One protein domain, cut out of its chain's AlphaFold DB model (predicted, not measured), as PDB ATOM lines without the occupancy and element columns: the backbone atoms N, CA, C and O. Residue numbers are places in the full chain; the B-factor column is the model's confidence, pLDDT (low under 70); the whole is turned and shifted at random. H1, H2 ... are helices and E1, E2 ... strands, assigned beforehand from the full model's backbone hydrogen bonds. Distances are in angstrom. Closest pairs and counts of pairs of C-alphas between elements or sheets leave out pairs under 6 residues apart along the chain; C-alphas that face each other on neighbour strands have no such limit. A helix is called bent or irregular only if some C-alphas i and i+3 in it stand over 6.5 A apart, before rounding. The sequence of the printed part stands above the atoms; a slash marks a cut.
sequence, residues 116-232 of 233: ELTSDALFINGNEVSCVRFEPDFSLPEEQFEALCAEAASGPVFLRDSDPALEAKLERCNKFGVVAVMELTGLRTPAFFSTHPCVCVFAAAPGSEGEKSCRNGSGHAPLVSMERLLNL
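AT A GLANCE: This is residues 116 to 232 of the 233 residues of the protein "Glyco_hydro_2 domain-containing protein" of Lentisphaerae bacterium ADurb.Bin242 (UniProt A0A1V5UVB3). A small sheet of three parallel strands, E3, E4 and E5, makes a wall, with the helices H2 and H3 toward one side of it and H5 by its edge strand E5, each of the three only grazing the sheet. H1 lies at one end of the longest axis and H4 toward the other, while the small hairpin of E1 and E2 is set off from the core sheet. The printed part has 117 residues, with five named helices and five named strands in the order E1 E2 H1 E3 H2 E4 H3 E5 H4 H5; under half of the residues are in named elements, and the class is mixed, helices and strands. The core sheet runs E3, E4, E5, and E1 and E2 form a separate antiparallel sheet. The whole is compact, with a radius of gyration of the C-alphas of 14.2 A and spans of 45 by 30 by 23 A.

IN THESE COORDINATES: Begin at C-alpha 122, at (184.193, 69.822, 185.016), where E1 starts its run over residues 122 to 124. E2 follows at residues 127 to 129. After residues 130 to 141, which hold no named element, find C-alpha 142 at (172.415, 93.946, 186.647); from there H1 runs 14.5 A to residue 151. E3 takes residues 157 to 160, 10.1 A, and H2, the longest helix, takes residues 166 to 176, 15.3 A. E4 spans residues 180 to 183, 9.5 A, and H3 residues 190 to 195, 10.3 A. H3 is only just irregular: C-alphas 192 and 195 are 7.0 A apart. E5, the longest strand, spans residues 199 to 203, 10.9 A. H4 covers residues 209 to 214, 8.7 A, and H5 residues 226 to 230, ending at C-alpha 230, at (199.619, 76.509, 192.989).

HOW THE PARTS SIT: Start at the inner strand E4, whose parallel neighbours are E3 and E5, the edge strands. Between E3 and E4, look at N 181 and O 157, 2.8 A apart and within hydrogen-bond range; between E4 and E5, look at N 203 and O 182, also 2.8 A apart. Two strand-helix-strand units, each a pair of parallel neighbour strands with a helix between, follow here: E3, H2, E4 and E4, H3, E5, both with right-handed crossovers. H2 only grazes the sheet with its residues 166 to 174; the closest C-alphas of E3 and H2 are those of Leu 159 and Leu 166, 7.4 A apart. H3 only grazes it with residues 190 to 194, and H5 with residues 226 to 229. H3 and H5 touch, the closest C-alphas being those of Pro 190 and Leu 230 at 6.5 A. Residues 224 to 225 pair antiparallel with residues 201 to 202 of E5. H4 is not on the sheet, but only just, with 4 pairs of C-alphas within 10 A. H1 and H2 are close but not clearly touching, at a steep tilt of 62 degrees, the same way; their closest C-alphas are those of Glu 146 and Phe 176, 6.4 A apart. In the hairpin of E1 and E2, N 129 and O 122 are 2.8 A apart. Each O i to N i+4 pair is within hydrogen-bond range in H1, H2, H4 and H5; in H3 0 of 2 are, beside 2 of 3 O i to N i+3 pairs.

THE WHOLE: The two C-alphas farthest apart are those of Glu 143 and Asn 216, at 44.9 A. The printed part, residues 116 to 232, has no cut. The links from E2 to H1 and from H4 to H5 are long, with 12 and 11 residues. The mean pLDDT of the printed part is 74.9; look for the lowest confidence in residues 203 to 232, which are under 70, with a mean of 45 in H4.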
ATOM      1  N   GLU A 116     186.199  69.652 190.615       82.50
ATOM      2  CA  GLU A 116     186.857  68.447 190.124       82.50
ATOM      3  C   GLU A 116     186.881  68.476 188.597       82.50
ATOM      4  O   GLU A 116     185.851  68.618 187.943       82.50
ATOM      5  N   LEU A 117     188.073  68.350 188.018       77.31
ATOM      6  CA  LEU A 117     188.252  68.267 186.576       77.31
ATOM      7  C   LEU A 117     188.659  66.842 186.204       77.31
ATOM      8  O   LEU A 117     189.742  66.381 186.568       77.31
ATOM      9  N   THR A 118     187.795  66.177 185.448       73.00
ATOM     10  CA  THR A 118     188.053  64.856 184.863       73.00
ATOM     11  C   THR A 118     188.553  64.997 183.420       73.00
ATOM     12  O   THR A 118     188.700  66.110 182.914       73.00
ATOM     13  N   SER A 119     188.822  63.880 182.737       66.06
ATOM     14  CA  SER A 119     189.141  63.878 181.299       66.06
ATOM     15  C   SER A 119     188.031  64.474 180.434       66.06
ATOM     16  O   SER A 119     188.327  65.044 179.387       66.06
ATOM     17  N   ASP A 120     186.779  64.342 180.872       65.75
ATOM     18  CA  ASP A 120     185.607  64.547 180.020       65.75
ATOM     19  C   ASP A 120     184.732  65.722 180.475       65.75
ATOM     20  O   ASP A 120     184.029  66.315 179.657       65.75
ATOM     21  N   ALA A 121     184.786  66.090 181.760       74.69
ATOM     22  CA  ALA A 121     183.913  67.111 182.332       74.69
ATOM     23  C   ALA A 121     184.502  67.827 183.561       74.69
ATOM     24  O   ALA A 121     185.338  67.287 184.296       74.69
ATOM     25  N   LEU A 122     184.003  69.045 183.793       81.12
ATOM     26  CA  LEU A 122     184.193  69.822 185.016       81.12
ATOM     27  C   LEU A 122     182.988  69.616 185.939       81.12
ATOM     28  O   LEU A 122     181.847  69.832 185.533       81.12
ATOM     29  N   PHE A 123     183.251  69.279 187.195       85.38
ATOM     30  CA  PHE A 123     182.256  69.172 188.252       85.38
ATOM     31  C   PHE A 123     182.495  70.250 189.305       85.38
ATOM     32  O   PHE A 123     183.633  70.513 189.691       85.38
ATOM     33  N   ILE A 124     181.419  70.872 189.790       88.75
ATOM     34  CA  ILE A 124     181.454  71.819 190.909       88.75
ATOM     35  C   ILE A 124     180.458  71.351 191.965       88.75
ATOM     36  O   ILE A 124     179.261  71.253 191.691       88.75
ATOM     37  N   ASN A 125     180.951  71.045 193.167       89.94
ATOM     38  CA  ASN A 125     180.175  70.439 194.256       89.94
ATOM     39  C   ASN A 125     179.401  69.199 193.755       89.94
ATOM     40  O   ASN A 125     178.187  69.104 193.926       89.94
ATOM     41  N   GLY A 126     180.072  68.330 192.986       87.31
ATOM     42  CA  GLY A 126     179.477  67.139 192.363       87.31
ATOM     43  C   GLY A 126     178.544  67.389 191.167       87.31
ATOM     44  O   GLY A 126     178.069  66.430 190.562       87.31
ATOM     45  N   ASN A 127     178.278  68.643 190.783       86.19
ATOM     46  CA  ASN A 127     177.399  68.971 189.658       86.19
ATOM     47  C   ASN A 127     178.195  69.188 188.373       86.19
ATOM     48  O   ASN A 127     179.075  70.047 188.330       86.19
ATOM     49  N   GLU A 128     177.838  68.466 187.312       84.62
ATOM     50  CA  GLU A 128     178.452  68.628 185.994       84.62
ATOM     51  C   GLU A 128     178.140  70.010 185.393       84.62
ATOM     52  O   GLU A 128     176.979  70.447 185.307       84.62
ATOM     53  N   VAL A 129     179.202  70.689 184.963       80.69
ATOM     54  CA  VAL A 129     179.171  71.988 184.293       80.69
ATOM     55  C   VAL A 129     179.272  71.772 182.787       80.69
ATOM     56  O   VAL A 129     180.156  71.070 182.305       80.69
ATOM     57  N   SER A 130     178.379  72.420 182.035       73.38
ATOM     58  CA  SER A 130     178.402  72.398 180.570       73.38
ATOM     59  C   SER A 130     179.734  72.919 180.030       73.38
ATOM     60  O   SER A 130     180.189  73.984 180.434       73.38
ATOM     61  N   CYS A 131     180.318  72.229 179.050       66.06
ATOM     62  CA  CYS A 131     181.522  72.684 178.345       66.06
ATOM     63  C   CYS A 131     181.224  73.687 177.210       66.06
ATOM     64  O   CYS A 131     182.130  74.077 176.472       66.06
ATOM     65  N   VAL A 132     179.963  74.099 177.029       73.19
ATOM     66  CA  VAL A 132     179.576  75.056 175.983       73.19
ATOM     67  C   VAL A 132     179.924  76.471 176.425       73.19
ATOM     68  O   VAL A 132     179.378  76.976 177.400       73.19
ATOM     69  N   ARG A 133     180.821  77.133 175.693       80.69
ATOM     70  CA  ARG A 133     181.242  78.507 175.984       80.69
ATOM     71  C   ARG A 133     180.054  79.473 176.018       80.69
ATOM     72  O   ARG A 133     179.233  79.488 175.103       80.69
ATOM     73  N   PHE A 134     180.033  80.319 177.040       83.12
ATOM     74  CA  PHE A 134     179.098  81.427 177.191       83.12
ATOM     75  C   PHE A 134     179.814  82.759 176.929       83.12
ATOM     76  O   PHE A 134     180.928  82.979 177.404       83.12
ATOM     77  N   GLU A 135     179.186  83.651 176.163       86.25
ATOM     78  CA  GLU A 135     179.737  84.968 175.813       86.25
ATOM     79  C   GLU A 135     178.753  86.080 176.197       86.25
ATOM     80  O   GLU A 135     178.059  86.620 175.334       86.25
ATOM     81  N   PRO A 136     178.634  86.409 177.495       89.12
ATOM     82  CA  PRO A 136     177.733  87.460 177.928       89.12
ATOM     83  C   PRO A 136     178.298  88.846 177.634       89.12
ATOM     84  O   PRO A 136     179.507  89.089 177.700       89.12
ATOM     85  N   ASP A 137     177.392  89.795 177.425       91.06
ATOM     86  CA  ASP A 137     177.726  91.209 177.480       91.06
ATOM     87  C   ASP A 137     177.795  91.672 178.947       91.06
ATOM     88  O   ASP A 137     176.787  91.874 179.626       91.06
ATOM     89  N   PHE A 138     179.020  91.850 179.449       91.50
ATOM     90  CA  PHE A 138     179.288  92.329 180.810       91.50
ATOM     91  C   PHE A 138     178.901  93.799 181.040       91.50
ATOM     92  O   PHE A 138     178.945  94.247 182.188       91.50
ATOM     93  N   SER A 139     178.541  94.549 179.993       92.12
ATOM     94  CA  SER A 139     178.084  95.940 180.100       92.12
ATOM     95  C   SER A 139     176.590  96.070 180.400       92.12
ATOM     96  O   SER A 139     176.139  97.153 180.777       92.12
ATOM     97  N   LEU A 140     175.830  94.971 180.296       92.75
ATOM     98  CA  LEU A 140     174.400  94.969 180.586       92.75
ATOM     99  C   LEU A 140     174.112  95.457 182.016       92.75
ATOM    100  O   LEU A 140     174.924  95.238 182.922       92.75
ATOM    101  N   PRO A 141     172.945  96.067 182.273       94.25
ATOM    102  CA  PRO A 141     172.450  96.291 183.626       94.25
ATOM    103  C   PRO A 141     172.347  94.987 184.422       94.25
ATOM    104  O   PRO A 141     172.252  93.899 183.854       94.25
ATOM    105  N   GLU A 142     172.373  95.100 185.746       91.25
ATOM    106  CA  GLU A 142     172.415  93.946 186.647       91.25
ATOM    107  C   GLU A 142     171.266  92.956 186.408       91.25
ATOM    108  O   GLU A 142     171.523  91.793 186.110       91.25
ATOM    109  N   GLU A 143     170.028  93.450 186.421       91.00
ATOM    110  CA  GLU A 143     168.805  92.654 186.236       91.00
ATOM    111  C   GLU A 143     168.772  91.919 184.885       91.00
ATOM    112  O   GLU A 143     168.344  90.771 184.794       91.00
ATOM    113  N   GLN A 144     169.264  92.562 183.820       92.12
ATOM    114  CA  GLN A 144     169.298  91.964 182.480       92.12
ATOM    115  C   GLN A 144     170.355  90.864 182.381       92.12
ATOM    116  O   GLN A 144     170.144  89.851 181.719       92.12
ATOM    117  N   PHE A 145     171.492  91.051 183.050       91.38
ATOM    118  CA  PHE A 145     172.540  90.041 183.102       91.38
ATOM    119  C   PHE A 145     172.116  88.835 183.938       91.38
ATOM    120  O   PHE A 145     172.395  87.708 183.545       91.38
ATOM    121  N   GLU A 146     171.419  89.056 185.055       89.44
ATOM    122  CA  GLU A 146     170.843  87.979 185.863       89.44
ATOM    123  C   GLU A 146     169.853  87.140 185.046       89.44
ATOM    124  O   GLU A 146     169.986  85.917 184.997       89.44
ATOM    125  N   ALA A 147     168.926  87.790 184.330       88.50
ATOM    126  CA  ALA A 147     167.985  87.108 183.444       88.50
ATOM    127  C   ALA A 147     168.704  86.297 182.351       88.50
ATOM    128  O   ALA A 147     168.395  85.123 182.150       88.50
ATOM    129  N   LEU A 148     169.724  86.880 181.709       88.25
ATOM    130  CA  LEU A 148     170.542  86.188 180.709       88.25
ATOM    131  C   LEU A 148     171.227  84.938 181.289       88.25
ATOM    132  O   LEU A 148     171.259  83.893 180.639       88.25
ATOM    133  N   CYS A 149     171.764  85.036 182.509       86.44
ATOM    134  CA  CYS A 149     172.418  83.917 183.190       86.44
ATOM    135  C   CYS A 149     171.433  82.818 183.603       86.44
ATOM    136  O   CYS A 149     171.839  81.663 183.677       86.44
ATOM    137  N   ALA A 150     170.172  83.162 183.878       80.12
ATOM    138  CA  ALA A 150     169.130  82.201 184.229       80.12
ATOM    139  C   ALA A 150     168.568  81.460 183.001       80.12
ATOM    140  O   ALA A 150     168.238  80.278 183.094       80.12
ATOM    141  N   GLU A 151     168.456  82.138 181.853       71.75
ATOM    142  CA  GLU A 151     167.951  81.555 180.603       71.75
ATOM    143  C   GLU A 151     168.983  80.659 179.911       71.75
ATOM    144  O   GLU A 151     168.658  79.579 179.410       71.75
ATOM    145  N   ALA A 152     170.246  81.086 179.897       63.25
ATOM    146  CA  ALA A 152     171.345  80.245 179.468       63.25
ATOM    147  C   ALA A 152     171.729  79.352 180.647       63.25
ATOM    148  O   ALA A 152     172.237  79.859 181.638       63.25
ATOM    149  N   ALA A 153     171.545  78.032 180.554       59.31
ATOM    150  CA  ALA A 153     172.208  77.080 181.453       59.31
ATOM    151  C   ALA A 153     173.733  77.214 181.258       59.31
ATOM    152  O   ALA A 153     174.345  76.501 180.461       59.31
ATOM    153  N   SER A 154     174.297  78.252 181.868       62.41
ATOM    154  CA  SER A 154     175.400  79.022 181.310       62.41
ATOM    155  C   SER A 154     176.683  78.247 181.525       62.41
ATOM    156  O   SER A 154     177.154  78.071 182.648       62.41
ATOM    157  N   GLY A 155     177.233  77.728 180.429       75.75
ATOM    158  CA  GLY A 155     178.576  77.182 180.468       75.75
ATOM    159  C   GLY A 155     179.610  78.288 180.714       75.75
ATOM    160  O   GLY A 155     179.263  79.449 180.955       75.75
ATOM    161  N   PRO A 156     180.899  77.946 180.718       84.25
ATOM    162  CA  PRO A 156     181.916  78.846 181.216       84.25
ATOM    163  C   PRO A 156     182.147  80.043 180.293       84.25
ATOM    164  O   PRO A 156     182.134  79.926 179.063       84.25
ATOM    165  N   VAL A 157     182.456  81.184 180.905       88.69
ATOM    166  CA  VAL A 157     183.045  82.337 180.218       88.69
ATOM    167  C   VAL A 157     184.558  82.182 180.169       88.69
ATOM    168  O   VAL A 157     185.177  81.732 181.129       88.69
ATOM    169  N   PHE A 158     185.170  82.573 179.057       87.00
ATOM    170  CA  PHE A 158     186.624  82.553 178.904       87.00
ATOM    171  C   PHE A 158     187.148  83.975 179.077       87.00
ATOM    172  O   PHE A 158     186.772  84.875 178.325       87.00
ATOM    173  N   LEU A 159     187.994  84.178 180.083       90.06
ATOM    174  CA  LEU A 159     188.562  85.480 180.431       90.06
ATOM    175  C   LEU A 159     190.086  85.408 180.405       90.06
ATOM    176  O   LEU A 159     190.668  84.362 180.674       90.06
ATOM    177  N   ARG A 160     190.741  86.533 180.117       88.38
ATOM    178  CA  ARG A 160     192.206  86.653 180.133       88.38
ATOM    179  C   ARG A 160     192.659  87.399 181.374       88.38
ATOM    180  O   ARG A 160     192.064  88.415 181.725       88.38
ATOM    181  N   ASP A 161     193.746  86.949 181.994       87.81
ATOM    182  CA  ASP A 161     194.362  87.649 183.134       87.81
ATOM    183  C   ASP A 161     194.864  89.069 182.784       87.81
ATOM    184  O   ASP A 161     195.030  89.906 183.673       87.81
ATOM    185  N   SER A 162     195.054  89.345 181.488       87.25
ATOM    186  CA  SER A 162     195.438  90.640 180.922       87.25
ATOM    187  C   SER A 162     194.282  91.627 180.722       87.25
ATOM    188  O   SER A 162     194.523  92.748 180.275       87.25
ATOM    189  N   ASP A 163     193.029  91.220 180.942       90.50
ATOM    190  CA  ASP A 163     191.870  92.088 180.726       90.50
ATOM    191  C   ASP A 163     191.846  93.223 181.775       90.50
ATOM    192  O   ASP A 163     191.819  92.944 182.979       90.50
ATOM    193  N   PRO A 164     191.843  94.508 181.367       90.19
ATOM    194  CA  PRO A 164     191.834  95.625 182.311       90.19
ATOM    195  C   PRO A 164     190.560  95.687 183.166       90.19
ATOM    196  O   PRO A 164     190.594  96.248 184.256       90.19
ATOM    197  N   ALA A 165     189.450  95.102 182.706       93.00
ATOM    198  CA  ALA A 165     188.185  95.023 183.434       93.00
ATOM    199  C   ALA A 165     187.979  93.663 184.130       93.00
ATOM    200  O   ALA A 165     186.865  93.357 184.557       93.00
ATOM    201  N   LEU A 166     189.026  92.831 184.230       93.00
ATOM    202  CA  LEU A 166     188.932  91.461 184.737       93.00
ATOM    203  C   LEU A 166     188.262  91.372 186.107       93.00
ATOM    204  O   LEU A 166     187.381  90.544 186.299       93.00
ATOM    205  N   GLU A 167     188.669  92.214 187.050       91.44
ATOM    206  CA  GLU A 167     188.195  92.143 188.432       91.44
ATOM    207  C   GLU A 167     186.686  92.394 188.523       91.44
ATOM    208  O   GLU A 167     185.960  91.552 189.045       91.44
ATOM    209  N   ALA A 168     186.192  93.450 187.868       92.38
ATOM    210  CA  ALA A 168     184.760  93.734 187.774       92.38
ATOM    211  C   ALA A 168     183.976  92.595 187.092       92.38
ATOM    212  O   ALA A 168     182.857  92.268 187.491       92.38
ATOM    213  N   LYS A 169     184.563  91.947 186.074       94.94
ATOM    214  CA  LYS A 169     183.951  90.775 185.426       94.94
ATOM    215  C   LYS A 169     183.894  89.573 186.368       94.94
ATOM    216  O   LYS A 169     182.854  88.925 186.444       94.94
ATOM    217  N   LEU A 170     184.967  89.295 187.106       94.31
ATOM    218  CA  LEU A 170     185.023  88.195 188.070       94.31
ATOM    219  C   LEU A 170     184.075  88.414 189.252       94.31
ATOM    220  O   LEU A 170     183.428  87.466 189.687       94.31
ATOM    221  N   GLU A 171     183.942  89.642 189.754       93.19
ATOM    222  CA  GLU A 171     182.947  89.989 190.777       93.19
ATOM    223  C   GLU A 171     181.526  89.701 190.294       93.19
ATOM    224  O   GLU A 171     180.718  89.109 191.014       93.19
ATOM    225  N   ARG A 172     181.235  90.059 189.042       93.31
ATOM    226  CA  ARG A 172     179.944  89.781 188.419       93.31
ATOM    227  C   ARG A 172     179.710  88.277 188.256       93.31
ATOM    228  O   ARG A 172     178.647  87.785 188.625       93.31
ATOM    229  N   CYS A 173     180.712  87.533 187.792       94.06
ATOM    230  CA  CYS A 173     180.651  86.073 187.695       94.06
ATOM    231  C   CYS A 173     180.432  85.402 189.059       94.06
ATOM    232  O   CYS A 173     179.583  84.520 189.179       94.06
ATOM    233  N   ASN A 174     181.141  85.853 190.100       94.19
ATOM    234  CA  ASN A 174     180.949  85.388 191.472       94.19
ATOM    235  C   ASN A 174     179.504  85.605 191.928       94.19
ATOM    236  O   ASN A 174     178.894  84.691 192.477       94.19
ATOM    237  N   LYS A 175     178.954  86.800 191.695       93.12
ATOM    238  CA  LYS A 175     177.607  87.174 192.135       93.12
ATOM    239  C   LYS A 175     176.508  86.357 191.453       93.12
ATOM    240  O   LYS A 175     175.563  85.959 192.123       93.12
ATOM    241  N   PHE A 176     176.636  86.103 190.151       92.00
ATOM    242  CA  PHE A 176     175.589  85.455 189.348       92.00
ATOM    243  C   PHE A 176     175.805  83.961 189.101       92.00
ATOM    244  O   PHE A 176     175.024  83.343 188.383       92.00
ATOM    245  N   GLY A 177     176.840  83.354 189.689       91.69
ATOM    246  CA  GLY A 177     177.081  81.921 189.525       91.69
ATOM    247  C   GLY A 177     177.628  81.546 188.145       91.69
ATOM    248  O   GLY A 177     177.395  80.436 187.676       91.69
ATOM    249  N   VAL A 178     178.326  82.448 187.457       91.69
ATOM    250  CA  VAL A 178     178.881  82.162 186.123       91.69
ATOM    251  C   VAL A 178     180.287  81.603 186.284       91.69
ATOM    252  O   VAL A 178     181.147  82.266 186.853       91.69
ATOM    253  N   VAL A 179     180.544  80.394 185.786       89.88
ATOM    254  CA  VAL A 179     181.881  79.780 185.851       89.88
ATOM    255  C   VAL A 179     182.828  80.499 184.890       89.88
ATOM    256  O   VAL A 179     182.474  80.756 183.742       89.88
ATOM    257  N   ALA A 180     184.044  80.799 185.340       90.50
ATOM    258  CA  ALA A 180     185.091  81.413 184.536       90.50
ATOM    259  C   ALA A 180     186.251  80.434 184.302       90.50
ATOM    260  O   ALA A 180     186.784  79.826 185.235       90.50
ATOM    261  N   VAL A 181     186.662  80.321 183.040       86.12
ATOM    262  CA  VAL A 181     187.911  79.690 182.613       86.12
ATOM    263  C   VAL A 181     188.931  80.801 182.399       86.12
ATOM    264  O   VAL A 181     188.722  81.691 181.570       86.12
ATOM    265  N   MET A 182     190.033  80.755 183.144       87.69
ATOM    266  CA  MET A 182     191.066  81.789 183.080       87.69
ATOM    267  C   MET A 182     192.191  81.410 182.117       87.69
ATOM    268  O   MET A 182     192.928  80.456 182.352       87.69
ATOM    269  N   GLU A 183     192.364  82.192 181.059       83.38
ATOM    270  CA  GLU A 183     193.537  82.170 180.188       83.38
ATOM    271  C   GLU A 183     194.677  82.960 180.850       83.38
ATOM    272  O   GLU A 183     194.591  84.182 181.007       83.38
ATOM    273  N   LEU A 184     195.746  82.263 181.245       76.00
ATOM    274  CA  LEU A 184     196.916  82.883 181.875       76.00
ATOM    275  C   LEU A 184     197.916  83.378 180.820       76.00
ATOM    276  O   LEU A 184     198.457  82.588 180.044       76.00
ATOM    277  N   THR A 185     198.216  84.677 180.834       73.50
ATOM    278  CA  THR A 185     199.284  85.308 180.042       73.50
ATOM    279  C   THR A 185     200.572  85.509 180.846       73.50
ATOM    280  O   THR A 185     201.618  85.774 180.256       73.50
ATOM    281  N   GLY A 186     200.515  85.334 182.172       69.00
ATOM    282  CA  GLY A 186     201.647  85.501 183.092       69.00
ATOM    283  C   GLY A 186     201.661  86.850 183.814       69.00
ATOM    284  O   GLY A 186     202.614  87.151 184.527       69.00
ATOM    285  N   LEU A 187     200.611  87.664 183.651       76.50
ATOM    286  CA  LEU A 187     200.480  88.958 184.324       76.50
ATOM    287  C   LEU A 187     200.024  88.823 185.777       76.50
ATOM    288  O   LEU A 187     200.373  89.665 186.604       76.50
ATOM    289  N   ARG A 188     199.240  87.787 186.098       76.19
ATOM    290  CA  ARG A 188     198.747  87.533 187.459       76.19
ATOM    291  C   ARG A 188     199.165  86.152 187.944       76.19
ATOM    292  O   ARG A 188     199.215  85.195 187.175       76.19
ATOM    293  N   THR A 189     199.440  86.046 189.240       71.62
ATOM    294  CA  THR A 189     199.695  84.756 189.886       71.62
ATOM    295  C   THR A 189     198.373  84.033 190.159       71.62
ATOM    296  O   THR A 189     197.362  84.694 190.408       71.62
ATOM    297  N   PRO A 190     198.352  82.685 190.187       69.94
ATOM    298  CA  PRO A 190     197.145  81.930 190.518       69.94
ATOM    299  C   PRO A 190     196.498  82.372 191.838       69.94
ATOM    300  O   PRO A 190     195.278  82.476 191.914       69.94
ATOM    301  N   ALA A 191     197.302  82.712 192.854       70.38
ATOM    302  CA  ALA A 191     196.832  83.155 194.171       70.38
ATOM    303  C   ALA A 191     195.829  84.324 194.118       70.38
ATOM    304  O   ALA A 191     194.913  84.360 194.939       70.38
ATOM    305  N   PHE A 192     195.936  85.214 193.122       78.50
ATOM    306  CA  PHE A 192     194.964  86.288 192.892       78.50
ATOM    307  C   PHE A 192     193.529  85.753 192.734       78.50
ATOM    308  O   PHE A 192     192.579  86.337 193.241       78.50
ATOM    309  N   PHE A 193     193.362  84.603 192.081       84.19
ATOM    310  CA  PHE A 193     192.052  84.013 191.807       84.19
ATOM    311  C   PHE A 193     191.483  83.206 192.980       84.19
ATOM    312  O   PHE A 193     190.333  82.779 192.915       84.19
ATOM    313  N   SER A 194     192.247  83.005 194.062       77.56
ATOM    314  CA  SER A 194     191.817  82.196 195.218       77.56
ATOM    315  C   SER A 194     190.548  82.727 195.894       77.56
ATOM    316  O   SER A 194     189.774  81.950 196.447       77.56
ATOM    317  N   THR A 195     190.298  84.034 195.801       81.31
ATOM    318  CA  THR A 195     189.114  84.696 196.361       81.31
ATOM    319  C   THR A 195     187.944  84.779 195.380       81.31
ATOM    320  O   THR A 195     186.869  85.238 195.756       81.31
ATOM    321  N   HIS A 196     188.115  84.323 194.133       90.19
ATOM    322  CA  HIS A 196     187.076  84.335 193.105       90.19
ATOM    323  C   HIS A 196     186.531  82.918 192.871       90.19
ATOM    324  O   HIS A 196     187.090  82.180 192.056       90.19
ATOM    325  N   PRO A 197     185.437  82.508 193.547       89.50
ATOM    326  CA  PRO A 197     184.888  81.160 193.418       89.50
ATOM    327  C   PRO A 197     184.541  80.760 191.985       89.50
ATOM    328  O   PRO A 197     184.655  79.579 191.662       89.50
ATOM    329  N   CYS A 198     184.172  81.723 191.131       91.38
ATOM    330  CA  CYS A 198     183.862  81.459 189.731       91.38
ATOM    331  C   CYS A 198     185.046  80.886 188.940       91.38
ATOM    332  O   CYS A 198     184.828  80.156 187.973       91.38
ATOM    333  N   VAL A 199     186.287  81.169 189.346       89.94
ATOM    334  CA  VAL A 199     187.487  80.643 188.694       89.94
ATOM    335  C   VAL A 199     187.747  79.231 189.203       89.94
ATOM    336  O   VAL A 199     188.199  79.025 190.333       89.94
ATOM    337  N   CYS A 200     187.439  78.250 188.356       74.81
ATOM    338  CA  CYS A 200     187.557  76.827 188.693       74.81
ATOM    339  C   CYS A 200     188.661  76.122 187.898       74.81
ATOM    340  O   CYS A 200     189.287  75.185 188.394       74.81
ATOM    341  N   VAL A 201     188.917  76.584 186.675       77.31
ATOM    342  CA  VAL A 201     189.883  75.984 185.755       77.31
ATOM    343  C   VAL A 201     190.638  77.061 184.994       77.31
ATOM    344  O   VAL A 201     190.131  78.155 184.736       77.31
ATOM    345  N   PHE A 202     191.859  76.724 184.610       76.38
ATOM    346  CA  PHE A 202     192.734  77.595 183.848       76.38
ATOM    347  C   PHE A 202     193.001  76.976 182.489       76.38
ATOM    348  O   PHE A 202     193.261  75.777 182.393       76.38
ATOM    349  N   ALA A 203     192.947  77.792 181.446       69.19
ATOM    350  CA  ALA A 203     193.336  77.409 180.105       69.19
ATOM    351  C   ALA A 203     194.750  77.917 179.814       69.19
ATOM    352  O   ALA A 203     195.100  79.070 180.077       69.19
ATOM    353  N   ALA A 204     195.562  77.048 179.227       54.84
ATOM    354  CA  ALA A 204     196.853  77.416 178.677       54.84
ATOM    355  C   ALA A 204     196.677  77.815 177.204       54.84
ATOM    356  O   ALA A 204     196.466  76.970 176.347       54.84
ATOM    357  N   ALA A 205     196.765  79.094 176.845       50.44
ATOM    358  CA  ALA A 205     196.812  79.434 175.421       50.44
ATOM    359  C   ALA A 205     198.059  78.788 174.764       50.44
ATOM    360  O   ALA A 205     199.104  78.716 175.422       50.44
ATOM    361  N   PRO A 206     198.008  78.342 173.492       46.25
ATOM    362  CA  PRO A 206     199.211  77.938 172.765       46.25
ATOM    363  C   PRO A 206     200.261  79.062 172.802       46.25
ATOM    364  O   PRO A 206     199.986  80.194 172.414       46.25
ATOM    365  N   GLY A 207     201.453  78.762 173.306       46.38
ATOM    366  CA  GLY A 207     202.571  79.675 173.547       46.38
ATOM    367  C   GLY A 207     202.674  80.243 174.972       46.38
ATOM    368  O   GLY A 207     203.673  80.896 175.270       46.38
ATOM    369  N   SER A 208     201.689  80.015 175.851       49.97
ATOM    370  CA  SER A 208     201.660  80.573 177.219       49.97
ATOM    371  C   SER A 208     202.575  79.833 178.211       49.97
ATOM    372  O   SER A 208     202.939  78.675 178.004       49.97
ATOM    373  N   GLU A 209     202.908  80.467 179.343       48.66
ATOM    374  CA  GLU A 209     203.585  79.800 180.476       48.66
ATOM    375  C   GLU A 209     202.764  78.618 181.036       48.66
ATOM    376  O   GLU A 209     203.325  77.602 181.455       48.66
ATOM    377  N   GLY A 210     201.429  78.695 180.947       42.78
ATOM    378  CA  GLY A 210     200.538  77.571 181.241       42.78
ATOM    379  C   GLY A 210     200.756  76.382 180.297       42.78
ATOM    380  O   GLY A 210     200.722  75.235 180.736       42.78
ATOM    381  N   GLU A 211     201.057  76.632 179.017       47.34
ATOM    382  CA  GLU A 211     201.360  75.575 178.041       47.34
ATOM    383  C   GLU A 211     202.725  74.941 178.339       47.34
ATOM    384  O   GLU A 211     202.857  73.717 178.333       47.34
ATOM    385  N   LYS A 212     203.737  75.757 178.661       50.72
ATOM    386  CA  LYS A 212     205.090  75.285 179.009       50.72
ATOM    387  C   LYS A 212     205.090  74.389 180.249       50.72
ATOM    388  O   LYS A 212     205.814  73.399 180.268       50.72
ATOM    389  N   SER A 213     204.228  74.685 181.221       43.16
ATOM    390  CA  SER A 213     204.049  73.876 182.434       43.16
ATOM    391  C   SER A 213     203.305  72.550 182.183       43.16
ATOM    392  O   SER A 213     203.503  71.585 182.917       43.16
ATOM    393  N   CYS A 214     202.488  72.466 181.122       39.00
ATOM    394  CA  CYS A 214     201.692  71.279 180.770       39.00
ATOM    395  C   CYS A 214     202.329  70.367 179.704       39.00
ATOM    396  O   CYS A 214     201.866  69.246 179.494       39.00
ATOM    397  N   ARG A 215     203.401  70.808 179.034       40.91
ATOM    398  CA  ARG A 215     204.035  70.129 177.883       40.91
ATOM    399  C   ARG A 215     204.706  68.773 178.160       40.91
ATOM    400  O   ARG A 215     205.230  68.175 177.224       40.91
ATOM    401  N   ASN A 216     204.640  68.243 179.382       43.94
ATOM    402  CA  ASN A 216     204.998  66.843 179.653       43.94
ATOM    403  C   ASN A 216     203.864  65.845 179.326       43.94
ATOM    404  O   ASN A 216     204.079  64.639 179.424       43.94
ATOM    405  N   GLY A 217     202.679  66.316 178.916       34.84
ATOM    406  CA  GLY A 217     201.571  65.493 178.420       34.84
ATOM    407  C   GLY A 217     201.130  65.940 177.025       34.84
ATOM    408  O   GLY A 217     201.038  67.128 176.736       34.84
ATOM    409  N   SER A 218     200.904  64.984 176.131       35.31
ATOM    410  CA  SER A 218     200.584  65.189 174.715       35.31
ATOM    411  C   SER A 218     199.289  65.975 174.456       35.31
ATOM    412  O   SER A 218     198.236  65.544 174.905       35.31
ATOM    413  N   GLY A 219     199.380  67.005 173.603       39.06
ATOM    414  CA  GLY A 219     198.352  67.414 172.630       39.06
ATOM    415  C   GLY A 219     197.052  68.033 173.168       39.06
ATOM    416  O   GLY A 219     196.205  67.328 173.695       39.06
ATOM    417  N   HIS A 220     196.859  69.324 172.868       37.62
ATOM    418  CA  HIS A 220     195.814  70.245 173.354       37.62
ATOM    419  C   HIS A 220     196.082  70.774 174.759       37.62
ATOM    420  O   HIS A 220     196.410  70.030 175.673       37.62
ATOM    421  N   ALA A 221     195.998  72.097 174.905       40.91
ATOM    422  CA  ALA A 221     196.240  72.764 176.170       40.91
ATOM    423  C   ALA A 221     195.241  72.263 177.223       40.91
ATOM    424  O   ALA A 221     194.046  72.537 177.083       40.91
ATOM    425  N   PRO A 222     195.686  71.512 178.242       53.84
ATOM    426  CA  PRO A 222     194.766  70.939 179.204       53.84
ATOM    427  C   PRO A 222     194.192  72.058 180.071       53.84
ATOM    428  O   PRO A 222     194.895  73.005 180.430       53.84
ATOM    429  N   LEU A 223     192.911  71.939 180.424       55.03
ATOM    430  CA  LEU A 223     192.387  72.672 181.567       55.03
ATOM    431  C   LEU A 223     193.171  72.209 182.806       55.03
ATOM    432  O   LEU A 223     193.382  71.012 183.011       55.03
ATOM    433  N   VAL A 224     193.645  73.151 183.614       56.69
ATOM    434  CA  VAL A 224     194.414  72.858 184.831       56.69
ATOM    435  C   VAL A 224     193.621  73.343 186.034       56.69
ATOM    436  O   VAL A 224     193.093  74.457 186.022       56.69
ATOM    437  N   SER A 225     193.517  72.511 187.073       59.19
ATOM    438  CA  SER A 225     192.905  72.922 188.337       59.19
ATOM    439  C   SER A 225     193.787  73.941 189.066       59.19
ATOM    440  O   SER A 225     195.013  73.950 188.928       59.19
ATOM    441  N   MET A 226     193.161  74.782 189.886       62.75
ATOM    442  CA  MET A 226     193.853  75.768 190.722       62.75
ATOM    443  C   MET A 226     194.938  75.137 191.609       62.75
ATOM    444  O   MET A 226     196.050  75.649 191.697       62.75
ATOM    445  N   GLU A 227     194.641  73.991 192.221       57.62
ATOM    446  CA  GLU A 227     195.573  73.261 193.093       57.62
ATOM    447  C   GLU A 227     196.822  72.787 192.345       57.62
ATOM    448  O   GLU A 227     197.938  72.880 192.856       57.62
ATOM    449  N   ARG A 228     196.659  72.312 191.104       55.81
ATOM    450  CA  ARG A 228     197.794  71.921 190.260       55.81
ATOM    451  C   ARG A 228     198.666  73.120 189.902       55.81
ATOM    452  O   ARG A 228     199.882  72.975 189.888       55.81
ATOM    453  N   LEU A 229     198.072  74.285 189.651       57.22
ATOM    454  CA  LEU A 229     198.820  75.509 189.362       57.22
ATOM    455  C   LEU A 229     199.561  76.058 190.578       57.22
ATOM    456  O   LEU A 229     200.709  76.457 190.436       57.22
ATOM    457  N   LEU A 230     198.954  76.048 191.765       53.88
ATOM    458  CA  LEU A 230     199.619  76.509 192.989       53.88
ATOM    459  C   LEU A 230     200.860  75.680 193.354       53.88
ATOM    460  O   LEU A 230     201.748  76.207 194.004       53.88
ATOM    461  N   ASN A 231     200.948  74.420 192.918       49.44
ATOM    462  CA  ASN A 231     202.138  73.581 193.115       49.44
ATOM    463  C   ASN A 231     203.260  73.833 192.087       49.44
ATOM    464  O   ASN A 231     204.345  73.270 192.221       49.44
ATOM    465  N   LEU A 232     202.994  74.613 191.033       44.81
ATOM    466  CA  LEU A 232     203.952  74.922 189.964       44.81
ATOM    467  C   LEU A 232     204.673  76.268 190.165       44.81
ATOM    468  O   LEU A 232     205.628  76.539 189.435       44.81
TER     469      LEU A 232